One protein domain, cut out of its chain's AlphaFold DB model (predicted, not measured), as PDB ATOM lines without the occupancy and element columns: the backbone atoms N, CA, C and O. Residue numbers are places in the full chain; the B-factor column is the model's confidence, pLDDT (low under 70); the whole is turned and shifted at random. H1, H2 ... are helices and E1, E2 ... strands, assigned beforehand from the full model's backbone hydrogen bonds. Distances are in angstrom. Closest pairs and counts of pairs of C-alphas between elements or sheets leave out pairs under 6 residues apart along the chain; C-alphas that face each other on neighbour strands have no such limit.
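Overview. This is residues 24 to 85 of the 261 residues of an uncharacterized protein of Petromyzon marinus (UniProt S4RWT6). Two long strands, E1 and E2, pair into a twisted ribbon, and both helices lie to the same side of it. H1 packs on E1 with its residues 30 to 36, while the short H2 sits near the ribbon and close to H1. The printed part has 62 residues, with two named helices and two named strands in the order H1, E1, H2, E2; the class is mixed, helices and strands, and the sheet, order E1 - E2, is antiparallel. It is compact, with a radius of gyration of the C-alphas of 11.3 A and spans of 31 by 23 by 19 A.

Arrangement. H1, residues 25 to 36, comes closest to E1, residues 44 to 50, at the C-alphas of Arg 34 and Cys 45, 4.6 A apart. H2, residues 60 to 65, is close to H1 but not clearly touching: the closest C-alphas, of His 32 and Cys 60, are 7.3 A apart. These helices run the same way at a steep tilt of 65 degrees. The closest C-alphas of E1 and H2, of Gln 48 and Trp 63, are 7.7 A apart. E2, residues 71 to 79, is the antiparallel neighbour of E1, with 154 degrees between their directions; N 47 and O 76 are 2.8 A apart, within hydrogen-bond range, as are N 74 and O 49, 2.8 A. H2 and E2 are near each other, with 6 pairs of C-alphas within 10 A. In H1 and H2 every O i to N i+4 pair is within hydrogen-bond range.

Along the chain. H1 begins at C-alpha 25 (36.560, 40.072, 11.968) and is 17.0 A long. E1 measures 19.3 A and H2 9.0 A. E2 measures 24.5 A and ends at C-alpha 79 (33.483, 25.815, 25.076).

Size, cuts and confidence. The two C-alphas farthest apart, of Asn 70 and Ser 85, are 32.9 A apart. The printed part has no cut and no long link. Its mean pLDDT is 90.4, and no printed residue is under 70.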
ATOM      1  N   SER A  24      40.620  37.473  10.993       84.50
ATOM      2  CA  SER A  24      39.326  37.914  10.448       84.50
ATOM      3  C   SER A  24      38.499  38.664  11.494       84.50
ATOM      4  O   SER A  24      38.753  38.572  12.697       84.50
ATOM      5  N   ALA A  25      37.457  39.374  11.052       87.62
ATOM      6  CA  ALA A  25      36.560  40.072  11.968       87.62
ATOM      7  C   ALA A  25      35.895  39.113  12.977       87.62
ATOM      8  O   ALA A  25      35.808  39.435  14.161       87.62
ATOM      9  N   ILE A  26      35.520  37.902  12.544       87.00
ATOM     10  CA  ILE A  26      34.960  36.878  13.434       87.00
ATOM     11  C   ILE A  26      36.007  36.313  14.410       87.00
ATOM     12  O   ILE A  26      35.670  36.028  15.557       87.00
ATOM     13  N   ASP A  27      37.292  36.246  14.032       88.75
ATOM     14  CA  ASP A  27      38.362  35.848  14.964       88.75
ATOM     15  C   ASP A  27      38.533  36.880  16.087       88.75
ATOM     16  O   ASP A  27      38.746  36.517  17.242       88.75
ATOM     17  N   ARG A  28      38.371  38.175  15.783       90.19
ATOM     18  CA  ARG A  28      38.386  39.239  16.802       90.19
ATOM     19  C   ARG A  28      37.209  39.109  17.770       90.19
ATOM     20  O   ARG A  28      37.393  39.310  18.972       90.19
ATOM     21  N   LEU A  29      36.024  38.740  17.273       91.38
ATOM     22  CA  LEU A  29      34.860  38.463  18.123       91.38
ATOM     23  C   LEU A  29      35.104  37.268  19.052       91.38
ATOM     24  O   LEU A  29      34.779  37.344  20.235       91.38
ATOM     25  N   LEU A  30      35.723  36.197  18.548       90.56
ATOM     26  CA  LEU A  30      36.091  35.032  19.359       90.56
ATOM     27  C   LEU A  30      37.134  35.378  20.428       90.56
ATOM     28  O   LEU A  30      36.992  34.966  21.576       90.56
ATOM     29  N   THR A  31      38.145  36.184  20.095       90.44
ATOM     30  CA  THR A  31      39.121  36.676  21.081       90.44
ATOM     31  C   THR A  31      38.443  37.501  22.173       90.44
ATOM     32  O   THR A  31      38.697  37.285  23.356       90.44
ATOM     33  N   HIS A  32      37.527  38.401  21.806       91.25
ATOM     34  CA  HIS A  32      36.749  39.162  22.784       91.25
ATOM     35  C   HIS A  32      35.887  38.243  23.668       91.25
ATOM     36  O   HIS A  32      35.877  38.398  24.888       91.25
ATOM     37  N   SER A  33      35.222  37.253  23.073       93.38
ATOM     38  CA  SER A  33      34.412  36.255  23.779       93.38
ATOM     39  C   SER A  33      35.224  35.454  24.808       93.38
ATOM     40  O   SER A  33      34.767  35.288  25.940       93.38
ATOM     41  N   ARG A  34      36.454  35.042  24.463       93.94
ATOM     42  CA  ARG A  34      37.395  34.367  25.378       93.94
ATOM     43  C   ARG A  34      37.751  35.224  26.584       93.94
ATOM     44  O   ARG A  34      37.662  34.769  27.718       93.94
ATOM     45  N   ILE A  35      38.101  36.491  26.351       93.25
ATOM     46  CA  ILE A  35      38.446  37.432  27.428       93.25
ATOM     47  C   ILE A  35      37.277  37.585  28.413       93.25
ATOM     48  O   ILE A  35      37.486  37.675  29.621       93.25
ATOM     49  N   ARG A  36      36.033  37.584  27.919       93.69
ATOM     50  CA  ARG A  36      34.834  37.709  28.764       93.69
ATOM     51  C   ARG A  36      34.540  36.471  29.603       93.69
ATOM     52  O   ARG A  36      33.979  36.620  30.684       93.69
ATOM     53  N   ALA A  37      34.913  35.290  29.126       95.44
ATOM     54  CA  ALA A  37      34.698  34.028  29.827       95.44
ATOM     55  C   ALA A  37      35.912  33.565  30.644       95.44
ATOM     56  O   ALA A  37      35.889  32.464  31.178       95.44
ATOM     57  N   ILE A  38      36.956  34.392  30.783       94.12
ATOM     58  CA  ILE A  38      38.211  33.994  31.441       94.12
ATOM     59  C   ILE A  38      38.018  33.490  32.881       94.12
ATOM     60  O   ILE A  38      38.800  32.676  33.358       94.12
ATOM     61  N   LYS A  39      36.965  33.957  33.566       94.94
ATOM     62  CA  LYS A  39      36.618  33.538  34.933       94.94
ATOM     63  C   LYS A  39      35.894  32.191  34.999       94.94
ATOM     64  O   LYS A  39      35.921  31.563  36.048       94.94
ATOM     65  N   GLU A  40      35.284  31.750  33.902       95.38
ATOM     66  CA  GLU A  40      34.526  30.492  33.834       95.38
ATOM     67  C   GLU A  40      35.433  29.269  33.634       95.38
ATOM     68  O   GLU A  40      34.991  28.129  33.764       95.38
ATOM     69  N   GLY A  41      36.707  29.494  33.301       94.62
ATOM     70  CA  GLY A  41      37.713  28.451  33.133       94.62
ATOM     71  C   GLY A  41      38.487  28.548  31.814       94.62
ATOM     72  O   GLY A  41      38.245  29.440  30.992       94.62
ATOM     73  N   PRO A  42      39.444  27.632  31.595       95.50
ATOM     74  CA  PRO A  42      40.252  27.609  30.382       95.50
ATOM     75  C   PRO A  42      39.387  27.354  29.140       95.50
ATOM     76  O   PRO A  42      38.459  26.551  29.168       95.50
ATOM     77  N   ASN A  43      39.716  28.036  28.039       94.12
ATOM     78  CA  ASN A  43      39.083  27.888  26.719       94.12
ATOM     79  C   ASN A  43      37.548  28.014  26.700       94.12
ATOM     80  O   ASN A  43      36.880  27.462  25.821       94.12
ATOM     81  N   MET A  44      36.996  28.776  27.643       95.81
ATOM     82  CA  MET A  44      35.591  29.160  27.656       95.81
ATOM     83  C   MET A  44      35.354  30.385  26.774       95.81
ATOM     84  O   MET A  44      36.216  31.255  26.629       95.81
ATOM     85  N   CYS A  45      34.166  30.458  26.185       95.31
ATOM     86  CA  CYS A  45      33.708  31.551  25.344       95.31
ATOM     87  C   CYS A  45      32.363  32.070  25.867       95.31
ATOM     88  O   CYS A  45      31.445  31.299  26.145       95.31
ATOM     89  N   ALA A  46      32.238  33.391  25.984       95.06
ATOM     90  CA  ALA A  46      30.997  34.046  26.373       95.06
ATOM     91  C   ALA A  46      30.156  34.374  25.128       95.06
ATOM     92  O   ALA A  46      30.640  35.011  24.184       95.06
ATOM     93  N   VAL A  47      28.898  33.952  25.122       93.88
ATOM     94  CA  VAL A  47      28.008  33.997  23.960       93.88
ATOM     95  C   VAL A  47      26.707  34.683  24.346       93.88
ATOM     96  O   VAL A  47      26.048  34.287  25.307       93.88
ATOM     97  N   GLN A  48      26.321  35.715  23.597       93.06
ATOM     98  CA  GLN A  48      25.036  36.373  23.803       93.06
ATOM     99  C   GLN A  48      23.924  35.561  23.147       93.06
ATOM    100  O   GLN A  48      24.015  35.225  21.966       93.06
ATOM    101  N   GLN A  49      22.870  35.281  23.900       92.31
ATOM    102  CA  GLN A  49      21.697  34.554  23.444       92.31
ATOM    103  C   GLN A  49      20.469  35.458  23.536       92.31
ATOM    104  O   GLN A  49      20.255  36.136  24.536       92.31
ATOM    105  N   ILE A  50      19.669  35.487  22.477       93.00
ATOM    106  CA  ILE A  50      18.345  36.123  22.493       93.00
ATOM    107  C   ILE A  50      17.263  35.055  22.708       93.00
ATOM    108  O   ILE A  50      17.510  33.867  22.503       93.00
ATOM    109  N   GLU A  51      16.054  35.471  23.085       86.69
ATOM    110  CA  GLU A  51      14.946  34.576  23.476       86.69
ATOM    111  C   GLU A  51      14.614  33.471  22.462       86.69
ATOM    112  O   GLU A  51      14.233  32.375  22.851       86.69
ATOM    113  N   ASN A  52      14.821  33.703  21.162       82.50
ATOM    114  CA  ASN A  52      14.571  32.697  20.122       82.50
ATOM    115  C   ASN A  52      15.668  31.615  20.012       82.50
ATOM    116  O   ASN A  52      15.747  30.926  18.998       82.50
ATOM    117  N   GLY A  53      16.570  31.523  20.991       83.69
ATOM    118  CA  GLY A  53      17.670  30.558  21.013       83.69
ATOM    119  C   GLY A  53      18.889  30.953  20.176       83.69
ATOM    120  O   GLY A  53      19.931  30.306  20.282       83.69
ATOM    121  N   LYS A  54      18.826  32.026  19.371       87.50
ATOM    122  CA  LYS A  54      19.968  32.432  18.541       87.50
ATOM    123  C   LYS A  54      21.113  32.958  19.394       87.50
ATOM    124  O   LYS A  54      20.956  33.872  20.205       87.50
ATOM    125  N   LYS A  55      22.287  32.401  19.119       90.31
ATOM    126  CA  LYS A  55      23.555  32.698  19.775       90.31
ATOM    127  C   LYS A  55      24.460  33.560  18.896       90.31
ATOM    128  O   LYS A  55      24.529  33.369  17.675       90.31
ATOM    129  N   TYR A  56      25.167  34.493  19.528       90.50
ATOM    130  CA  TYR A  56      26.043  35.466  18.885       90.50
ATOM    131  C   TYR A  56      27.337  35.652  19.675       90.50
ATOM    132  O   TYR A  56      27.324  35.992  20.860       90.50
ATOM    133  N   PHE A  57      28.465  35.534  18.979       89.69
ATOM    134  CA  PHE A  57      29.684  36.220  19.391       89.69
ATOM    135  C   PHE A  57      29.516  37.697  19.043       89.69
ATOM    136  O   PHE A  57      29.175  38.026  17.907       89.69
ATOM    137  N   SER A  58      29.702  38.585  20.014       84.88
ATOM    138  CA  SER A  58      29.431  40.009  19.830       84.88
ATOM    139  C   SER A  58      30.624  40.886  20.186       84.88
ATOM    140  O   SER A  58      31.529  40.512  20.941       84.88
ATOM    141  N   SER A  59      30.647  42.073  19.582       84.25
ATOM    142  CA  SER A  59      31.670  43.081  19.840       84.25
ATOM    143  C   SER A  59      31.495  43.699  21.231       84.25
ATOM    144  O   SER A  59      30.416  43.631  21.823       84.25
ATOM    145  N   CYS A  60      32.532  44.375  21.737       81.75
ATOM    146  CA  CYS A  60      32.470  45.104  23.010       81.75
ATOM    147  C   CYS A  60      31.250  46.032  23.091       81.75
ATOM    148  O   CYS A  60      30.548  46.045  24.097       81.75
ATOM    149  N   GLN A  61      30.983  46.794  22.028       83.75
ATOM    150  CA  GLN A  61      29.892  47.770  22.004       83.75
ATOM    151  C   GLN A  61      28.519  47.101  22.157       83.75
ATOM    152  O   GLN A  61      27.691  47.574  22.933       83.75
ATOM    153  N   LEU A  62      28.282  45.995  21.447       82.88
ATOM    154  CA  LEU A  62      27.024  45.246  21.534       82.88
ATOM    155  C   LEU A  62      26.877  44.531  22.880       82.88
ATOM    156  O   LEU A  62      25.781  44.497  23.439       82.88
ATOM    157  N   TRP A  63      27.983  44.039  23.437       84.25
ATOM    158  CA  TRP A  63      28.000  43.390  24.745       84.25
ATOM    159  C   TRP A  63      27.410  44.288  25.839       84.25
ATOM    160  O   TRP A  63      26.494  43.887  26.558       84.25
ATOM    161  N   TYR A  64      27.873  45.539  25.922       86.38
ATOM    162  CA  TYR A  64      27.405  46.492  26.935       86.38
ATOM    163  C   TYR A  64      25.968  46.970  26.720       86.38
ATOM    164  O   TYR A  64      25.309  47.349  27.685       86.38
ATOM    165  N   ARG A  65      25.450  46.911  25.486       87.56
ATOM    166  CA  ARG A  65      24.051  47.263  25.202       87.56
ATOM    167  C   ARG A  65      23.054  46.261  25.784       87.56
ATOM    168  O   ARG A  65      21.883  46.612  25.902       87.56
ATOM    169  N   LYS A  66      23.485  45.032  26.115       88.69
ATOM    170  CA  LYS A  66      22.636  43.931  26.628       88.69
ATOM    171  C   LYS A  66      21.388  43.651  25.772       88.69
ATOM    172  O   LYS A  66      20.419  43.058  26.240       88.69
ATOM    173  N   LYS A  67      21.404  44.101  24.516       90.56
ATOM    174  CA  LYS A  67      20.309  43.982  23.560       90.56
ATOM    175  C   LYS A  67      20.863  43.695  22.172       90.56
ATOM    176  O   LYS A  67      21.842  44.315  21.757       90.56
ATOM    177  N   ILE A  68      20.198  42.807  21.441       88.75
ATOM    178  CA  ILE A  68      20.450  42.524  20.023       88.75
ATOM    179  C   ILE A  68      19.119  42.705  19.295       88.75
ATOM    180  O   ILE A  68      18.117  42.108  19.678       88.75
ATOM    181  N   CYS A  69      19.091  43.567  18.274       87.94
ATOM    182  CA  CYS A  69      17.865  43.929  17.548       87.94
ATOM    183  C   CYS A  69      16.712  44.348  18.485       87.94
ATOM    184  O   CYS A  69      15.594  43.859  18.359       87.94
ATOM    185  N   ASN A  70      17.007  45.212  19.465       90.06
ATOM    186  CA  ASN A  70      16.090  45.673  20.521       90.06
ATOM    187  C   ASN A  70      15.521  44.595  21.458       90.06
ATOM    188  O   ASN A  70      14.788  44.937  22.383       90.06
ATOM    189  N   ARG A  71      15.909  43.328  21.301       91.75
ATOM    190  CA  ARG A  71      15.540  42.246  22.218       91.75
ATOM    191  C   ARG A  71      16.593  42.091  23.310       91.75
ATOM    192  O   ARG A  71      17.777  42.269  23.006       91.75
ATOM    193  N   PRO A  72      16.203  41.776  24.556       92.75
ATOM    194  CA  PRO A  72      17.161  41.490  25.614       92.75
ATOM    195  C   PRO A  72      18.047  40.307  25.210       92.75
ATOM    196  O   PRO A  72      17.579  39.329  24.628       92.75
ATOM    197  N   ALA A  73      19.342  40.428  25.488       93.19
ATOM    198  CA  ALA A  73      20.310  39.368  25.257       93.19
ATOM    199  C   ALA A  73      20.877  38.905  26.600       93.19
ATOM    200  O   ALA A  73      21.459  39.701  27.343       93.19
ATOM    201  N   THR A  74      20.716  37.621  26.900       93.50
ATOM    202  CA  THR A  74      21.341  36.967  28.048       93.50
ATOM    203  C   THR A  74      22.745  36.500  27.676       93.50
ATOM    204  O   THR A  74      23.091  36.379  26.500       93.50
ATOM    205  N   VAL A  75      23.592  36.286  28.679       92.81
ATOM    206  CA  VAL A  75      24.938  35.744  28.479       92.81
ATOM    207  C   VAL A  75      24.915  34.268  28.838       92.81
ATOM    208  O   VAL A  75      24.450  33.894  29.909       92.81
ATOM    209  N   SER A  76      25.435  33.451  27.933       93.00
ATOM    210  CA  SER A  76      25.697  32.030  28.133       93.00
ATOM    211  C   SER A  76      27.191  31.768  27.974       93.00
ATOM    212  O   SER A  76      27.889  32.529  27.297       93.00
ATOM    213  N   TYR A  77      27.684  30.702  28.592       94.12
ATOM    214  CA  TYR A  77      29.080  30.296  28.499       94.12
ATOM    215  C   TYR A  77      29.158  28.893  27.917       94.12
ATOM    216  O   TYR A  77      28.433  27.994  28.335       94.12
ATOM    217  N   GLU A  78      30.022  28.718  26.928       93.25
ATOM    218  CA  GLU A  78      30.241  27.437  26.264       93.25
ATOM    219  C   GLU A  78      31.715  27.277  25.891       93.25
ATOM    220  O   GLU A  78      32.468  28.255  25.863       93.25
ATOM    221  N   CYS A  79      32.139  26.048  25.590       93.06
ATOM    222  CA  CYS A  79      33.483  25.815  25.076       93.06
ATOM    223  C   CYS A  79      33.715  26.613  23.794       93.06
ATOM    224  O   CYS A  79      32.877  26.638  22.886       93.06
ATOM    225  N   CYS A  80      34.886  27.235  23.696       91.88
ATOM    226  CA  CYS A  80      35.307  27.844  22.448       91.88
ATOM    227  C   CYS A  80      35.446  26.794  21.331       91.88
ATOM    228  O   CYS A  80      35.731  25.627  21.614       91.88
ATOM    229  N   PRO A  81      35.329  27.199  20.051       87.94
ATOM    230  CA  PRO A  81      35.540  26.291  18.926       87.94
ATOM    231  C   PRO A  81      36.878  25.542  19.035       87.94
ATOM    232  O   PRO A  81      37.927  26.174  19.180       87.94
ATOM    233  N   GLY A  82      36.817  24.207  18.976       85.69
ATOM    234  CA  GLY A  82      37.976  23.308  19.066       85.69
ATOM    235  C   GLY A  82      38.288  22.757  20.461       85.69
ATOM    236  O   GLY A  82      39.215  21.961  20.578       85.69
ATOM    237  N   TYR A  83      37.527  23.127  21.495       90.19
ATOM    238  CA  TYR A  83      37.736  22.659  22.869       90.19
ATOM    239  C   TYR A  83      36.509  21.944  23.423       90.19
ATOM    240  O   TYR A  83      35.381  22.221  23.014       90.19
ATOM    241  N   VAL A  84      36.739  21.040  24.373       90.75
ATOM    242  CA  VAL A  84      35.705  20.263  25.065       90.75
ATOM    243  C   VAL A  84      35.952  20.245  26.566       90.75
ATOM    244  O   VAL A  84      37.092  20.316  27.035       90.75
ATOM    245  N   SER A  85      34.862  20.169  27.323       92.56
ATOM    246  CA  SER A  85      34.903  19.954  28.763       92.56
ATOM    247  C   SER A  85      35.198  18.489  29.078       92.56
ATOM    248  O   SER A  85      34.868  17.583  28.311       92.56
TER     249      SER A  85